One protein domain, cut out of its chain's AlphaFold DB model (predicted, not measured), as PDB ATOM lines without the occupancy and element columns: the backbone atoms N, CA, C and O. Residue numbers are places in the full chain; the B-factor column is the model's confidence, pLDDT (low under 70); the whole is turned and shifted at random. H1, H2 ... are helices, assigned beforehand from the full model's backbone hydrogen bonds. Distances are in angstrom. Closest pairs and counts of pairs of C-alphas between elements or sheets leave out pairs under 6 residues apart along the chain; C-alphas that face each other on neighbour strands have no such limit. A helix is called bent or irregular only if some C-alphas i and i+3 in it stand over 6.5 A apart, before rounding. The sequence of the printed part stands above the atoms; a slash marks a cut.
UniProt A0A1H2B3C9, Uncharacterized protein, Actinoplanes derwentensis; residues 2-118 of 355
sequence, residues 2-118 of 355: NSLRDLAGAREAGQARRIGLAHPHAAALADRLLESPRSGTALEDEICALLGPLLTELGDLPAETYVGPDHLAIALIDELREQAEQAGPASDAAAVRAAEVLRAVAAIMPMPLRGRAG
ATOM      1  N   ASN A   2     -55.416  -7.021 -56.269       69.75
ATOM      2  CA  ASN A   2     -54.668  -5.757 -56.091       69.75
ATOM      3  C   ASN A   2     -55.460  -4.706 -55.283       69.75
ATOM      4  O   ASN A   2     -54.928  -4.161 -54.329       69.75
ATOM      5  N   SER A   3     -56.772  -4.584 -55.519       81.81
ATOM      6  CA  SER A   3     -57.640  -3.601 -54.841       81.81
ATOM      7  C   SER A   3     -57.635  -3.646 -53.298       81.81
ATOM      8  O   SER A   3     -57.614  -2.589 -52.681       81.81
ATOM      9  N   LEU A   4     -57.595  -4.820 -52.649       83.50
ATOM     10  CA  LEU A   4     -57.557  -4.887 -51.174       83.50
ATOM     11  C   LEU A   4     -56.202  -4.459 -50.595       83.50
ATOM     12  O   LEU A   4     -56.156  -3.844 -49.534       83.50
ATOM     13  N   ARG A   5     -55.100  -4.771 -51.290       85.75
ATOM     14  CA  ARG A   5     -53.761  -4.321 -50.885       85.75
ATOM     15  C   ARG A   5     -53.609  -2.819 -51.085       85.75
ATOM     16  O   ARG A   5     -53.053  -2.158 -50.217       85.75
ATOM     17  N   ASP A   6     -54.152  -2.295 -52.180       87.88
ATOM     18  CA  ASP A   6     -54.138  -0.864 -52.477       87.88
ATOM     19  C   ASP A   6     -54.948  -0.078 -51.428       87.88
ATOM     20  O   ASP A   6     -54.478   0.941 -50.926       87.88
ATOM     21  N   LEU A   7     -56.119  -0.589 -51.019       84.56
ATOM     22  CA  LEU A   7     -56.927  -0.003 -49.938       84.56
ATOM     23  C   LEU A   7     -56.215  -0.046 -48.578       84.56
ATOM     24  O   LEU A   7     -56.226   0.949 -47.854       84.56
ATOM     25  N   ALA A   8     -55.574  -1.168 -48.235       85.25
ATOM     26  CA  ALA A   8     -54.798  -1.285 -47.001       85.25
ATOM     27  C   ALA A   8     -53.620  -0.294 -46.980       85.25
ATOM     28  O   ALA A   8     -53.466   0.450 -46.015       85.25
ATOM     29  N   GLY A   9     -52.857  -0.205 -48.074       89.94
ATOM     30  CA  GLY A   9     -51.748   0.744 -48.194       89.94
ATOM     31  C   GLY A   9     -52.202   2.207 -48.138       89.94
ATOM     32  O   GLY A   9     -51.564   3.029 -47.484       89.94
ATOM     33  N   ALA A  10     -53.338   2.544 -48.759       88.50
ATOM     34  CA  ALA A  10     -53.919   3.883 -48.666       88.50
ATOM     35  C   ALA A  10     -54.357   4.226 -47.232       88.50
ATOM     36  O   ALA A  10     -54.148   5.354 -46.777       88.50
ATOM     37  N   ARG A  11     -54.923   3.255 -46.500       86.62
ATOM     38  CA  ARG A  11     -55.289   3.410 -45.086       86.62
ATOM     39  C   ARG A  11     -54.058   3.648 -44.213       86.62
ATOM     40  O   ARG A  11     -54.060   4.599 -43.436       86.62
ATOM     41  N   GLU A  12     -53.009   2.841 -44.373       90.12
ATOM     42  CA  GLU A  12     -51.742   2.991 -43.643       90.12
ATOM     43  C   GLU A  12     -51.089   4.354 -43.916       90.12
ATOM     44  O   GLU A  12     -50.710   5.060 -42.982       90.12
ATOM     45  N   ALA A  13     -51.023   4.775 -45.183       92.38
ATOM     46  CA  ALA A  13     -50.489   6.083 -45.556       92.38
ATOM     47  C   ALA A  13     -51.322   7.239 -44.973       92.38
ATOM     48  O   ALA A  13     -50.768   8.228 -44.487       92.38
ATOM     49  N   GLY A  14     -52.653   7.112 -44.985       92.12
ATOM     50  CA  GLY A  14     -53.556   8.079 -44.362       92.12
ATOM     51  C   GLY A  14     -53.355   8.178 -42.848       92.12
ATOM     52  O   GLY A  14     -53.307   9.284 -42.309       92.12
ATOM     53  N   GLN A  15     -53.183   7.041 -42.174       91.62
ATOM     54  CA  GLN A  15     -52.908   6.980 -40.740       91.62
ATOM     55  C   GLN A  15     -51.554   7.617 -40.399       91.62
ATOM     56  O   GLN A  15     -51.492   8.480 -39.525       91.62
ATOM     57  N   ALA A  16     -50.488   7.265 -41.125       95.25
ATOM     58  CA  ALA A  16     -49.163   7.852 -40.938       95.25
ATOM     59  C   ALA A  16     -49.177   9.375 -41.138       95.25
ATOM     60  O   ALA A  16     -48.583  10.107 -40.349       95.25
ATOM     61  N   ARG A  17     -49.913   9.871 -42.145       95.88
ATOM     62  CA  ARG A  17     -50.089  11.316 -42.357       95.88
ATOM     63  C   ARG A  17     -50.750  11.990 -41.156       95.88
ATOM     64  O   ARG A  17     -50.279  13.037 -40.728       95.88
ATOM     65  N   ARG A  18     -51.828  11.412 -40.621       95.31
ATOM     66  CA  ARG A  18     -52.567  11.983 -39.484       95.31
ATOM     67  C   ARG A  18     -51.775  11.958 -38.180       95.31
ATOM     68  O   ARG A  18     -51.825  12.934 -37.445       95.31
ATOM     69  N   ILE A  19     -50.983  10.913 -37.936       96.50
ATOM     70  CA  ILE A  19     -49.995  10.900 -36.842       96.50
ATOM     71  C   ILE A  19     -48.972  12.028 -37.050       96.50
ATOM     72  O   ILE A  19     -48.707  12.799 -36.133       96.50
ATOM     73  N   GLY A  20     -48.489  12.192 -38.287       97.31
ATOM     74  CA  GLY A  20     -47.633  13.303 -38.708       97.31
ATOM     75  C   GLY A  20     -48.173  14.680 -38.308       97.31
ATOM     76  O   GLY A  20     -47.454  15.499 -37.740       97.31
ATOM     77  N   LEU A  21     -49.459  14.912 -38.583       96.94
ATOM     78  CA  LEU A  21     -50.168  16.147 -38.238       96.94
ATOM     79  C   LEU A  21     -50.367  16.320 -36.725       96.94
ATOM     80  O   LEU A  21     -50.459  17.449 -36.255       96.94
ATOM     81  N   ALA A  22     -50.409  15.229 -35.961       97.75
ATOM     82  CA  ALA A  22     -50.612  15.260 -34.519       97.75
ATOM     83  C   ALA A  22     -49.351  15.640 -33.723       97.75
ATOM     84  O   ALA A  22     -49.480  16.142 -32.607       97.75
ATOM     85  N   HIS A  23     -48.142  15.435 -34.269       98.19
ATOM     86  CA  HIS A  23     -46.884  15.643 -33.535       98.19
ATOM     87  C   HIS A  23     -46.736  17.024 -32.878       98.19
ATOM     88  O   HIS A  23     -46.409  17.055 -31.694       98.19
ATOM     89  N   PRO A  24     -47.005  18.162 -33.550       98.19
ATOM     90  CA  PRO A  24     -46.860  19.470 -32.908       98.19
ATOM     91  C   PRO A  24     -47.770  19.640 -31.682       98.19
ATOM     92  O   PRO A  24     -47.370  20.237 -30.684       98.19
ATOM     93  N   HIS A  25     -48.982  19.084 -31.738       98.12
ATOM     94  CA  HIS A  25     -49.938  19.113 -30.630       98.12
ATOM     95  C   HIS A  25     -49.518  18.168 -29.503       98.12
ATOM     96  O   HIS A  25     -49.649  18.500 -28.326       98.12
ATOM     97  N   ALA A  26     -48.982  17.003 -29.866       98.50
ATOM     98  CA  ALA A  26     -48.477  16.018 -28.928       98.50
ATOM     99  C   ALA A  26     -47.253  16.531 -28.154       98.50
ATOM    100  O   ALA A  26     -47.218  16.378 -26.937       98.50
ATOM    101  N   ALA A  27     -46.316  17.210 -28.826       98.38
ATOM    102  CA  ALA A  27     -45.160  17.857 -28.206       98.38
ATOM    103  C   ALA A  27     -45.579  18.920 -27.181       98.38
ATOM    104  O   ALA A  27     -45.179  18.859 -26.023       98.38
ATOM    105  N   ALA A  28     -46.485  19.827 -27.561       98.44
ATOM    106  CA  ALA A  28     -46.996  20.843 -26.641       98.44
ATOM    107  C   ALA A  28     -47.723  20.237 -25.423       98.44
ATOM    108  O   ALA A  28     -47.632  20.757 -24.308       98.44
ATOM    109  N   LEU A  29     -48.455  19.134 -25.621       98.56
ATOM    110  CA  LEU A  29     -49.098  18.406 -24.530       98.56
ATOM    111  C   LEU A  29     -48.072  17.691 -23.635       98.56
ATOM    112  O   LEU A  29     -48.218  17.733 -22.413       98.56
ATOM    113  N   ALA A  30     -47.043  17.070 -24.215       98.38
ATOM    114  CA  ALA A  30     -45.970  16.408 -23.479       98.38
ATOM    115  C   ALA A  30     -45.235  17.395 -22.562       98.38
ATOM    116  O   ALA A  30     -45.154  17.140 -21.359       98.38
ATOM    117  N   ASP A  31     -44.816  18.550 -23.088       97.94
ATOM    118  CA  ASP A  31     -44.148  19.610 -22.318       97.94
ATOM    119  C   ASP A  31     -44.983  20.017 -21.096       97.94
ATOM    120  O   ASP A  31     -44.509  20.016 -19.957       97.94
ATOM    121  N   ARG A  32     -46.282  20.259 -21.307       98.31
ATOM    122  CA  ARG A  32     -47.209  20.622 -20.230       98.31
ATOM    123  C   ARG A  32     -47.348  19.527 -19.167       98.31
ATOM    124  O   ARG A  32     -47.447  19.832 -17.979       98.31
ATOM    125  N   LEU A  33     -47.401  18.259 -19.571       98.38
ATOM    126  CA  LEU A  33     -47.522  17.132 -18.640       98.38
ATOM    127  C   LEU A  33     -46.242  16.924 -17.821       98.38
ATOM    128  O   LEU A  33     -46.310  16.584 -16.635       98.38
ATOM    129  N   LEU A  34     -45.081  17.158 -18.426       97.38
ATOM    130  CA  LEU A  34     -43.786  17.065 -17.756       97.38
ATOM    131  C   LEU A  34     -43.614  18.147 -16.692       97.38
ATOM    132  O   LEU A  34     -43.081  17.855 -15.623       97.38
ATOM    133  N   GLU A  35     -44.142  19.347 -16.938       97.50
ATOM    134  CA  GLU A  35     -44.178  20.451 -15.970       97.50
ATOM    135  C   GLU A  35     -45.205  20.257 -14.841       97.50
ATOM    136  O   GLU A  35     -45.122  20.924 -13.804       97.50
ATOM    137  N   SER A  36     -46.184  19.360 -15.012       97.88
ATOM    138  CA  SER A  36     -47.202  19.126 -13.987       97.88
ATOM    139  C   SER A  36     -46.584  18.578 -12.690       97.88
ATOM    140  O   SER A  36     -45.751  17.673 -12.726       97.88
ATOM    141  N   PRO A  37     -47.021  19.053 -11.508       97.00
ATOM    142  CA  PRO A  37     -46.617  18.471 -10.232       97.00
ATOM    143  C   PRO A  37     -47.425  17.214  -9.864       97.00
ATOM    144  O   PRO A  37     -47.194  16.635  -8.801       97.00
ATOM    145  N   ARG A  38     -48.429  16.827 -10.664       97.19
ATOM    146  CA  ARG A  38     -49.321  15.705 -10.347       97.19
ATOM    147  C   ARG A  38     -48.670  14.362 -10.663       97.19
ATOM    148  O   ARG A  38     -47.871  14.245 -11.591       97.19
ATOM    149  N   SER A  39     -49.084  13.345  -9.917       95.00
ATOM    150  CA  SER A  39     -48.631  11.958 -10.030       95.00
ATOM    151  C   SER A  39     -49.803  10.979  -9.899       95.00
ATOM    152  O   SER A  39     -50.900  11.363  -9.477       95.00
ATOM    153  N   GLY A  40     -49.570   9.719 -10.279       92.38
ATOM    154  CA  GLY A  40     -50.547   8.627 -10.169       92.38
ATOM    155  C   GLY A  40     -51.904   8.966 -10.794       92.38
ATOM    156  O   GLY A  40     -51.983   9.628 -11.830       92.38
ATOM    157  N   THR A  41     -52.984   8.583 -10.118       92.50
ATOM    158  CA  THR A  41     -54.365   8.853 -10.558       92.50
ATOM    159  C   THR A  41     -54.703  10.332 -10.769       92.50
ATOM    160  O   THR A  41     -55.501  10.662 -11.645       92.50
ATOM    161  N   ALA A  42     -54.081  11.251 -10.024       95.00
ATOM    162  CA  ALA A  42     -54.300  12.686 -10.218       95.00
ATOM    163  C   ALA A  42     -53.680  13.203 -11.529       95.00
ATOM    164  O   ALA A  42     -54.195  14.160 -12.116       95.00
ATOM    165  N   LEU A  43     -52.585  12.579 -11.982       97.06
ATOM    166  CA  LEU A  43     -51.987  12.844 -13.290       97.06
ATOM    167  C   LEU A  43     -52.817  12.215 -14.409       97.06
ATOM    168  O   LEU A  43     -53.036  12.862 -15.426       97.06
ATOM    169  N   GLU A  44     -53.345  11.004 -14.215       96.12
ATOM    170  CA  GLU A  44     -54.276  10.388 -15.173       96.12
ATOM    171  C   GLU A  44     -55.502  11.281 -15.421       96.12
ATOM    172  O   GLU A  44     -55.899  11.478 -16.569       96.12
ATOM    173  N   ASP A  45     -56.104  11.829 -14.359       96.69
ATOM    174  CA  ASP A  45     -57.251  12.747 -14.455       96.69
ATOM    175  C   ASP A  45     -56.886  14.068 -15.138       96.69
ATOM    176  O   ASP A  45     -57.694  14.626 -15.881       96.69
ATOM    177  N   GLU A  46     -55.662  14.556 -14.933       98.38
ATOM    178  CA  GLU A  46     -55.158  15.709 -15.673       98.38
ATOM    179  C   GLU A  46     -55.008  15.401 -17.159       98.38
ATOM    180  O   GLU A  46     -55.529  16.160 -17.969       98.38
ATOM    181  N   ILE A  47     -54.377  14.282 -17.526       98.50
ATOM    182  CA  ILE A  47     -54.208  13.878 -18.928       98.50
ATOM    183  C   ILE A  47     -55.567  13.842 -19.635       98.50
ATOM    184  O   ILE A  47     -55.726  14.476 -20.676       98.50
ATOM    185  N   CYS A  48     -56.565  13.177 -19.048       98.25
ATOM    186  CA  CYS A  48     -57.928  13.149 -19.580       98.25
ATOM    187  C   CYS A  48     -58.514  14.562 -19.747       98.25
ATOM    188  O   CYS A  48     -58.979  14.918 -20.830       98.25
ATOM    189  N   ALA A  49     -58.421  15.411 -18.720       98.25
ATOM    190  CA  ALA A  49     -58.924  16.784 -18.782       98.25
ATOM    191  C   ALA A  49     -58.226  17.652 -19.850       98.25
ATOM    192  O   ALA A  49     -58.848  18.569 -20.385       98.25
ATOM    193  N   LEU A  50     -56.955  17.378 -20.165       98.50
ATOM    194  CA  LEU A  50     -56.206  18.069 -21.218       98.50
ATOM    195  C   LEU A  50     -56.539  17.561 -22.618       98.50
ATOM    196  O   LEU A  50     -56.629  18.363 -23.547       98.50
ATOM    197  N   LEU A  51     -56.739  16.249 -22.765       97.75
ATOM    198  CA  LEU A  51     -57.096  15.635 -24.040       97.75
ATOM    199  C   LEU A  51     -58.452  16.131 -24.543       97.75
ATOM    200  O   LEU A  51     -58.589  16.367 -25.735       97.75
ATOM    201  N   GLY A  52     -59.427  16.337 -23.653       96.56
ATOM    202  CA  GLY A  52     -60.788  16.727 -24.028       96.56
ATOM    203  C   GLY A  52     -60.871  17.949 -24.953       96.56
ATOM    204  O   GLY A  52     -61.271  17.804 -26.108       96.56
ATOM    205  N   PRO A  53     -60.478  19.151 -24.487       97.69
ATOM    206  CA  PRO A  53     -60.511  20.360 -25.308       97.69
ATOM    207  C   PRO A  53     -59.632  20.269 -26.560       97.69
ATOM    208  O   PRO A  53     -60.047  20.724 -27.620       97.69
ATOM    209  N   LEU A  54     -58.446  19.656 -26.447       97.38
ATOM    210  CA  LEU A  54     -57.518  19.522 -27.571       97.38
ATOM    211  C   LEU A  54     -58.104  18.638 -28.682       97.38
ATOM    212  O   LEU A  54     -58.025  18.989 -29.853       97.38
ATOM    213  N   LEU A  55     -58.726  17.514 -28.332       95.69
ATOM    214  CA  LEU A  55     -59.370  16.629 -29.301       95.69
ATOM    215  C   LEU A  55     -60.620  17.251 -29.920       95.69
ATOM    216  O   LEU A  55     -60.883  17.006 -31.090       95.69
ATOM    217  N   THR A  56     -61.366  18.079 -29.182       94.69
ATOM    218  CA  THR A  56     -62.469  18.851 -29.774       94.69
ATOM    219  C   THR A  56     -61.947  19.837 -30.820       94.69
ATOM    220  O   THR A  56     -62.441  19.834 -31.939       94.69
ATOM    221  N   GLU A  57     -60.894  20.601 -30.509       94.62
ATOM    222  CA  GLU A  57     -60.276  21.526 -31.474       94.62
ATOM    223  C   GLU A  57     -59.760  20.799 -32.728       94.62
ATOM    224  O   GLU A  57     -59.970  21.254 -33.850       94.62
ATOM    225  N   LEU A  58     -59.110  19.648 -32.543       93.12
ATOM    226  CA  LEU A  58     -58.589  18.834 -33.643       93.12
ATOM    227  C   LEU A  58     -59.686  18.132 -34.457       93.12
ATOM    228  O   LEU A  58     -59.497  17.885 -35.651       93.12
ATOM    229  N   GLY A  59     -60.813  17.809 -33.820       88.88
ATOM    230  CA  GLY A  59     -61.984  17.200 -34.449       88.88
ATOM    231  C   GLY A  59     -62.748  18.161 -35.359       88.88
ATOM    232  O   GLY A  59     -63.296  17.721 -36.365       88.88
ATOM    233  N   ASP A  60     -62.706  19.465 -35.065       89.12
ATOM    234  CA  ASP A  60     -63.334  20.522 -35.873       89.12
ATOM    235  C   ASP A  60     -62.534  20.877 -37.145       89.12
ATOM    236  O   ASP A  60     -62.970  21.685 -37.973       89.12
ATOM    237  N   LEU A  61     -61.342  20.294 -37.324       88.94
ATOM    238  CA  LEU A  61     -60.517  20.522 -38.507       88.94
ATOM    239  C   LEU A  61     -61.130  19.875 -39.765       88.94
ATOM    240  O   LEU A  61     -61.729  18.801 -39.687       88.94
ATOM    241  N   PRO A  62     -60.904  20.456 -40.963       89.31
ATOM    242  CA  PRO A  62     -61.297  19.840 -42.229       89.31
ATOM    243  C   PRO A  62     -60.782  18.403 -42.379       89.31
ATOM    244  O   PRO A  62     -59.716  18.059 -41.861       89.31
ATOM    245  N   ALA A  63     -61.486  17.574 -43.155       86.31
ATOM    246  CA  ALA A  63     -61.167  16.155 -43.338       86.31
ATOM    247  C   ALA A  63     -59.712  15.893 -43.793       86.31
ATOM    248  O   ALA A  63     -59.115  14.861 -43.465       86.31
ATOM    249  N   GLU A  64     -59.103  16.825 -44.530       87.12
ATOM    250  CA  GLU A  64     -57.716  16.757 -44.997       87.12
ATOM    251  C   GLU A  64     -56.686  16.990 -43.883       87.12
ATOM    252  O   GLU A  64     -55.527  16.580 -44.011       87.12
ATOM    253  N   THR A  65     -57.083  17.621 -42.787       90.12
ATOM    254  CA  THR A  65     -56.219  17.942 -41.643       90.12
ATOM    255  C   THR A  65     -56.707  17.332 -40.335       90.12
ATOM    256  O   THR A  65     -56.060  17.522 -39.313       90.12
ATOM    257  N   TYR A  66     -57.808  16.581 -40.371       89.38
ATOM    258  CA  TYR A  66     -58.388  15.901 -39.220       89.38
ATOM    259  C   TYR A  66     -57.357  15.035 -38.486       89.38
ATOM    260  O   TYR A  66     -56.681  14.194 -39.093       89.38
ATOM    261  N   VAL A  67     -57.289  15.208 -37.166       92.38
ATOM    262  CA  VAL A  67     -56.484  14.396 -36.253       92.38
ATOM    263  C   VAL A  67     -57.421  13.743 -35.246       92.38
ATOM    264  O   VAL A  67     -57.982  14.406 -34.381       92.38
ATOM    265  N   GLY A  68     -57.574  12.424 -35.359       92.38
ATOM    266  CA  GLY A  68     -58.401  11.656 -34.430       92.38
ATOM    267  C   GLY A  68     -57.707  11.329 -33.105       92.38
ATOM    268  O   GLY A  68     -56.475  11.415 -33.024       92.38
ATOM    269  N   PRO A  69     -58.470  10.877 -32.093       94.81
ATOM    270  CA  PRO A  69     -57.942  10.558 -30.769       94.81
ATOM    271  C   PRO A  69     -56.760   9.586 -30.765       94.81
ATOM    272  O   PRO A  69     -55.731   9.887 -30.159       94.81
ATOM    273  N   ASP A  70     -56.854   8.479 -31.511       95.25
ATOM    274  CA  ASP A  70     -55.791   7.468 -31.553       95.25
ATOM    275  C   ASP A  70     -54.533   8.011 -32.263       95.25
ATOM    276  O   ASP A  70     -53.414   7.658 -31.891       95.25
ATOM    277  N   HIS A  71     -54.677   8.926 -33.235       95.56
ATOM    278  CA  HIS A  71     -53.537   9.579 -33.894       95.56
ATOM    279  C   HIS A  71     -52.758  10.471 -32.916       95.56
ATOM    280  O   HIS A  71     -51.527  10.405 -32.877       95.56
ATOM    281  N   LEU A  72     -53.468  11.269 -32.108       97.50
ATOM    282  CA  LEU A  72     -52.857  12.105 -31.073       97.50
ATOM    283  C   LEU A  72     -52.210  11.259 -29.974       97.50
ATOM    284  O   LEU A  72     -51.086  11.547 -29.573       97.50
ATOM    285  N   ALA A  73     -52.882  10.201 -29.516       97.38
ATOM    286  CA  ALA A  73     -52.339   9.301 -28.505       97.38
ATOM    287  C   ALA A  73     -51.045   8.619 -28.975       97.38
ATOM    288  O   ALA A  73     -50.079   8.553 -28.217       97.38
ATOM    289  N   ILE A  74     -50.999   8.157 -30.230       97.44
ATOM    290  CA  ILE A  74     -49.789   7.582 -30.832       97.44
ATOM    291  C   ILE A  74     -48.645   8.600 -30.840       97.44
ATOM    292  O   ILE A  74     -47.559   8.283 -30.359       97.44
ATOM    293  N   ALA A  75     -48.891   9.816 -31.338       98.31
ATOM    294  CA  ALA A  75     -47.869  10.859 -31.389       98.31
ATOM    295  C   ALA A  75     -47.374  11.260 -29.985       98.31
ATOM    296  O   ALA A  75     -46.177  11.453 -29.798       98.31
ATOM    297  N   LEU A  76     -48.269  11.325 -28.991       98.56
ATOM    298  CA  LEU A  76     -47.925  11.644 -27.600       98.56
ATOM    299  C   LEU A  76     -47.061  10.559 -26.955       98.56
ATOM    300  O   LEU A  76     -46.112  10.867 -26.239       98.56
ATOM    301  N   ILE A  77     -47.382   9.289 -27.205       97.94
ATOM    302  CA  ILE A  77     -46.581   8.160 -26.727       97.94
ATOM    303  C   ILE A  77     -45.175   8.208 -27.332       97.94
ATOM    304  O   ILE A  77     -44.202   8.026 -26.601       97.94
ATOM    305  N   ASP A  78     -45.067   8.441 -28.642       97.00
ATOM    306  CA  ASP A  78     -43.776   8.499 -29.333       97.00
ATOM    307  C   ASP A  78     -42.911   9.649 -28.799       97.00
ATOM    308  O   ASP A  78     -41.744   9.434 -28.472       97.00
ATOM    309  N   GLU A  79     -43.506  10.829 -28.612       97.31
ATOM    310  CA  GLU A  79     -42.842  12.007 -28.050       97.31
ATOM    311  C   GLU A  79     -42.306  11.748 -26.633       97.31
ATOM    312  O   GLU A  79     -41.123  11.932 -26.354       97.31
ATOM    313  N   LEU A  80     -43.154  11.253 -25.724       96.06
ATOM    314  CA  LEU A  80     -42.754  10.990 -24.338       96.06
ATOM    315  C   LEU A  80     -41.664   9.916 -24.236       96.06
ATOM    316  O   LEU A  80     -40.826   9.969 -23.333       96.06
ATOM    317  N   ARG A  81     -41.665   8.940 -25.149       94.00
ATOM    318  CA  ARG A  81     -40.603   7.933 -25.241       94.00
ATOM    319  C   ARG A  81     -39.286   8.552 -25.683       94.00
ATOM    320  O   ARG A  81     -38.274   8.303 -25.036       94.00
ATOM    321  N   GLU A  82     -39.303   9.361 -26.738       93.38
ATOM    322  CA  GLU A  82     -38.108  10.052 -27.218       93.38
ATOM    323  C   GLU A  82     -37.514  10.945 -26.120       93.38
ATOM    324  O   GLU A  82     -36.319  10.863 -25.836       93.38
ATOM    325  N   GLN A  83     -38.345  11.716 -25.418       91.44
ATOM    326  CA  GLN A  83     -37.882  12.556 -24.315       91.44
ATOM    327  C   GLN A  83     -37.318  11.741 -23.138       91.44
ATOM    328  O   GLN A  83     -36.289  12.111 -22.565       91.44
ATOM    329  N   ALA A  84     -37.933  10.602 -22.796       88.94
ATOM    330  CA  ALA A  84     -37.409   9.702 -21.768       88.94
ATOM    331  C   ALA A  84     -36.048   9.093 -22.156       88.94
ATOM    332  O   ALA A  84     -35.185   8.933 -21.294       88.94
ATOM    333  N   GLU A  85     -35.834   8.781 -23.438       88.94
ATOM    334  CA  GLU A  85     -34.556   8.284 -23.965       88.94
ATOM    335  C   GLU A  85     -33.473   9.381 -23.987       88.94
ATOM    336  O   GLU A  85     -32.311   9.119 -23.664       88.94
ATOM    337  N   GLN A  86     -33.846  10.624 -24.316       87.94
ATOM    338  CA  GLN A  86     -32.933  11.772 -24.368       87.94
ATOM    339  C   GLN A  86     -32.501  12.278 -22.983       87.94
ATOM    340  O   GLN A  86     -31.379  12.767 -22.839       87.94
ATOM    341  N   ALA A  87     -33.346  12.132 -21.956       83.69
ATOM    342  CA  ALA A  87     -33.067  12.581 -20.589       83.69
ATOM    343  C   ALA A  87     -31.933  11.800 -19.882       83.69
ATOM    344  O   ALA A  87     -31.556  12.122 -18.756       83.69
ATOM    345  N   GLY A  88     -31.337  10.800 -20.541       77.19
ATOM    346  CA  GLY A  88     -30.143  10.112 -20.060       77.19
ATOM    347  C   GLY A  88     -30.440   9.049 -18.991       77.19
ATOM    348  O   GLY A  88     -31.482   8.397 -19.029       77.19
ATOM    349  N   PRO A  89     -29.501   8.762 -18.071       75.19
ATOM    350  CA  PRO A  89     -29.667   7.671 -17.115       75.19
ATOM    351  C   PRO A  89     -30.816   7.946 -16.133       75.19
ATOM    352  O   PRO A  89     -31.011   9.075 -15.693       75.19
ATOM    353  N   ALA A  90     -31.500   6.883 -15.691       68.31
ATOM    354  CA  ALA A  90     -32.670   6.913 -14.795       68.31
ATOM    355  C   ALA A  90     -32.456   7.580 -13.413       68.31
ATOM    356  O   ALA A  90     -33.363   7.602 -12.586       68.31
ATOM    357  N   SER A  91     -31.254   8.086 -13.135       65.50
ATOM    358  CA  SER A  91     -30.936   8.912 -11.969       65.50
ATOM    359  C   SER A  91     -31.256  10.397 -12.167       65.50
ATOM    360  O   SER A  91     -31.238  11.139 -11.187       65.50
ATOM    361  N   ASP A  92     -31.494  10.845 -13.404       85.31
ATOM    362  CA  ASP A  92     -31.934  12.210 -13.690       85.31
ATOM    363  C   ASP A  92     -33.420  12.376 -13.330       85.31
ATOM    364  O   ASP A  92     -34.268  11.569 -13.716       85.31
ATOM    365  N   ALA A  93     -33.743  13.441 -12.595       88.25
ATOM    366  CA  ALA A  93     -35.114  13.783 -12.235       88.25
ATOM    367  C   ALA A  93     -35.996  13.986 -13.478       88.25
ATOM    368  O   ALA A  93     -37.169  13.611 -13.454       88.25
ATOM    369  N   ALA A  94     -35.431  14.514 -14.571       88.25
ATOM    370  CA  ALA A  94     -36.140  14.665 -15.838       88.25
ATOM    371  C   ALA A  94     -36.503  13.301 -16.454       88.25
ATOM    372  O   ALA A  94     -37.651  13.088 -16.846       88.25
ATOM    373  N   ALA A  95     -35.566  12.345 -16.455       88.12
ATOM    374  CA  ALA A  95     -35.804  10.990 -16.957       88.12
ATOM    375  C   ALA A  95     -36.863  10.250 -16.124       88.12
ATOM    376  O   ALA A  95     -37.755   9.599 -16.671       88.12
ATOM    377  N   VAL A  96     -36.813  10.395 -14.794       91.56
ATOM    378  CA  VAL A  96     -37.829   9.835 -13.885       91.56
ATOM    379  C   VAL A  96     -39.206  10.428 -14.173       91.56
ATOM    380  O   VAL A  96     -40.184   9.679 -14.239       91.56
ATOM    381  N   ARG A  97     -39.288  11.748 -14.379       94.69
ATOM    382  CA  ARG A  97     -40.550  12.431 -14.671       94.69
ATOM    383  C   ARG A  97     -41.132  12.006 -16.016       94.69
ATOM    384  O   ARG A  97     -42.312  11.674 -16.074       94.69
ATOM    385  N   ALA A  98     -40.322  11.934 -17.069       93.31
ATOM    386  CA  ALA A  98     -40.776  11.461 -18.376       93.31
ATOM    387  C   ALA A  98     -41.303  10.020 -18.314       93.31
ATOM    388  O   ALA A  98     -42.394   9.730 -18.808       93.31
ATOM    389  N   ALA A  99     -40.599   9.128 -17.610       93.12
ATOM    390  CA  ALA A  99     -41.050   7.756 -17.398       93.12
ATOM    391  C   ALA A  99     -42.330   7.661 -16.542       93.12
ATOM    392  O   ALA A  99     -43.113   6.723 -16.695       93.12
ATOM    393  N   GLU A 100     -42.546   8.584 -15.605       95.12
ATOM    394  CA  GLU A 100     -43.792   8.694 -14.839       95.12
ATOM    395  C   GLU A 100     -44.965   9.139 -15.716       95.12
ATOM    396  O   GLU A 100     -46.003   8.474 -15.720       95.12
ATOM    397  N   VAL A 101     -44.785  10.204 -16.499       97.44
ATOM    398  CA  VAL A 101     -45.812  10.717 -17.413       97.44
ATOM    399  C   VAL A 101     -46.174   9.667 -18.465       97.44
ATOM    400  O   VAL A 101     -47.357   9.404 -18.671       97.44
ATOM    401  N   LEU A 102     -45.189   8.989 -19.063       97.00
ATOM    402  CA  LEU A 102     -45.435   7.912 -20.027       97.00
ATOM    403  C   LEU A 102     -46.239   6.753 -19.416       97.00
ATOM    404  O   LEU A 102     -47.139   6.222 -20.067       97.00
ATOM    405  N   ARG A 103     -45.964   6.375 -18.159       95.88
ATOM    406  CA  ARG A 103     -46.754   5.355 -17.445       95.88
ATOM    407  C   ARG A 103     -48.188   5.813 -17.188       95.88
ATOM    408  O   ARG A 103     -49.096   5.013 -17.382       95.88
ATOM    409  N   ALA A 104     -48.399   7.072 -16.801       96.81
ATOM    410  CA  ALA A 104     -49.739   7.622 -16.598       96.81
ATOM    411  C   ALA A 104     -50.534   7.711 -17.913       96.81
ATOM    412  O   ALA A 104     -51.713   7.363 -17.944       96.81
ATOM    413  N   VAL A 105     -49.882   8.087 -19.020       97.75
ATOM    414  CA  VAL A 105     -50.485   8.015 -20.360       97.75
ATOM    415  C   VAL A 105     -50.853   6.569 -20.679       97.75
ATOM    416  O   VAL A 105     -52.005   6.290 -20.977       97.75
ATOM    417  N   ALA A 106     -49.928   5.620 -20.540       96.31
ATOM    418  CA  ALA A 106     -50.200   4.210 -20.816       96.31
ATOM    419  C   ALA A 106     -51.301   3.598 -19.919       96.31
ATOM    420  O   ALA A 106     -51.988   2.675 -20.358       96.31
ATOM    421  N   ALA A 107     -51.503   4.111 -18.699       95.06
ATOM    422  CA  ALA A 107     -52.535   3.649 -17.767       95.06
ATOM    423  C   ALA A 107     -53.965   3.899 -18.261       95.06
ATOM    424  O   ALA A 107     -54.846   3.069 -18.027       95.06
ATOM    425  N   ILE A 108     -54.186   4.997 -18.989       95.94
ATOM    426  CA  ILE A 108     -55.503   5.354 -19.535       95.94
ATOM    427  C   ILE A 108     -55.743   4.812 -20.951       95.94
ATOM    428  O   ILE A 108     -56.830   4.991 -21.489       95.94
ATOM    429  N   MET A 109     -54.745   4.179 -21.576       95.88
ATOM    430  CA  MET A 109     -54.810   3.771 -22.983       95.88
ATOM    431  C   MET A 109     -55.365   2.356 -23.154       95.88
ATOM    432  O   MET A 109     -54.933   1.459 -22.428       95.88
ATOM    433  N   PRO A 110     -56.248   2.112 -24.146       94.19
ATOM    434  CA  PRO A 110     -56.688   0.766 -24.504       94.19
ATOM    435  C   PRO A 110     -55.520  -0.092 -25.010       94.19
ATOM    436  O   PRO A 110     -54.462   0.417 -25.393       94.19
ATOM    437  N   MET A 111     -55.702  -1.411 -25.021       90.75
ATOM    438  CA  MET A 111     -54.671  -2.417 -25.286       90.75
ATOM    439  C   MET A 111     -53.803  -2.128 -26.529       90.75
ATOM    440  O   MET A 111     -52.577  -2.162 -26.368       90.75
ATOM    441  N   PRO A 112     -54.353  -1.776 -27.715       89.75
ATOM    442  CA  PRO A 112     -53.531  -1.514 -28.899       89.75
ATOM    443  C   PRO A 112     -52.549  -0.347 -28.712       89.75
ATOM    444  O   PRO A 112     -51.399  -0.418 -29.148       89.75
ATOM    445  N   LEU A 113     -52.981   0.712 -28.022       92.94
ATOM    446  CA  LEU A 113     -52.180   1.912 -27.763       92.94
ATOM    447  C   LEU A 113     -51.216   1.702 -26.591       92.94
ATOM    448  O   LEU A 113     -50.051   2.089 -26.657       92.94
ATOM    449  N   ARG A 114     -51.660   1.005 -25.543       92.19
ATOM    450  CA  ARG A 114     -50.826   0.665 -24.386       92.19
ATOM    451  C   ARG A 114     -49.617  -0.184 -24.778       92.19
ATOM    452  O   ARG A 114     -48.518   0.072 -24.294       92.19
ATOM    453  N   GLY A 115     -49.787  -1.151 -25.684       90.62
ATOM    454  CA  GLY A 115     -48.675  -1.964 -26.192       90.62
ATOM    455  C   GLY A 115     -47.576  -1.130 -26.864       90.62
ATOM    456  O   GLY A 115     -46.395  -1.455 -26.749       90.62
ATOM    457  N   ARG A 116     -47.942  -0.009 -27.501       92.81
ATOM    458  CA  ARG A 116     -46.993   0.921 -28.130       92.81
ATOM    459  C   ARG A 116     -46.139   1.674 -27.114       92.81
ATOM    460  O   ARG A 116     -44.975   1.958 -27.397       92.81
ATOM    461  N   ALA A 117     -46.686   1.977 -25.939       92.12
ATOM    462  CA  ALA A 117     -45.961   2.717 -24.911       92.12
ATOM    463  C   ALA A 117     -44.713   1.972 -24.414       92.12
ATOM    464  O   ALA A 117     -43.759   2.611 -23.984       92.12
ATOM    465  N   GLY A 118     -44.685   0.636 -24.515       89.69
ATOM    466  CA  GLY A 118     -43.514  -0.166 -24.149       89.69
ATOM    467  C   GLY A 118     -43.174  -0.121 -22.656       89.69
ATOM    468  O   GLY A 118     -42.074  -0.504 -22.270       89.69
TER     469      GLY A 118
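Overview. This is residues 2 to 118 of the 355 residues of an uncharacterized protein of Actinoplanes derwentensis (UniProt A0A1H2B3C9). Three helices, H3, H4 and the short H5, run in alternating directions as a small group, and H1b and H2, side by side and in opposite directions, cross that group on the side away from H5. H3 is in the middle, and residues 2 to 13 of the long bent helix H1 stick out from this body as an arm. The printed part has 117 residues with five named helices, H1 to H5 in order, and no named strand: its class is all helix. It is compact, with a radius of gyration of the C-alphas of 15.4 A, yet elongated, spanning 52 by 29 by 23 A.

Along the chain. Find C-alpha 2 at (-54.668, -5.757, -56.091), where H1, residues 2 to 35, begins. By its hydrogen bonds it was assigned as one helix, but it is bent: C-alphas 21 and 24 are 7.1 A apart. Its arms are H1a, residues 2 to 21, 28.6 A long, and H1b, residues 24 to 35, 17.2 A long. Next come H2, residues 40 to 59, 28.2 A long with a kink of 27 degrees near residue 53, and H3, residues 69 to 86, 25.8 A, beginning at C-alpha 69 at (-57.942, 10.558, -30.769). H4, residues 93 to 108, measures 23.2 A, and H5, residues 111 to 117, ends at C-alpha 117 at (-45.961, 2.717, -24.911).

Arrangement. Start with H1a and H1b, whose lines stand at a steep tilt of 47 degrees. With residues 15 to 20 alone H1a touches H3, closest at the C-alphas of Ile 19 and His 71, 4.8 A. With residues 25 to 30 alone H1b touches H3 at a steep tilt of 56 degrees; the closest C-alphas, of Ala 26 and Leu 76, are 4.6 A apart. H1b and H2 are close but not clearly touching, 7.4 A between the C-alphas of Leu 33 and Ile 47. H2, with residues 40 to 47 alone, touches H4, closest at the C-alphas of Glu 44 and Ala 104, 5.5 A. H3 and H4 form a helical hairpin at a shallow tilt of 23 degrees, their closest C-alphas, of Ala 84 and Ala 98, 5.1 A apart. H4 and H5 form another, at 8 degrees, closest at the C-alphas of Ala 106 and Arg 114, 5.1 A. H2 and H5 are apart. In H1a, H1b and H3 every O i to N i+4 pair is within hydrogen-bond range; in H2 14 of 16 are, in H4 11 of 12, in H5 2 of 3.

Size, cuts and confidence. The C-alphas of Asn 2 and Pro 37 are the two farthest apart, 52.5 A. The printed part has no cut, and no link is long. Confidence is low, under 70, at residue 2 and residues 90 to 91.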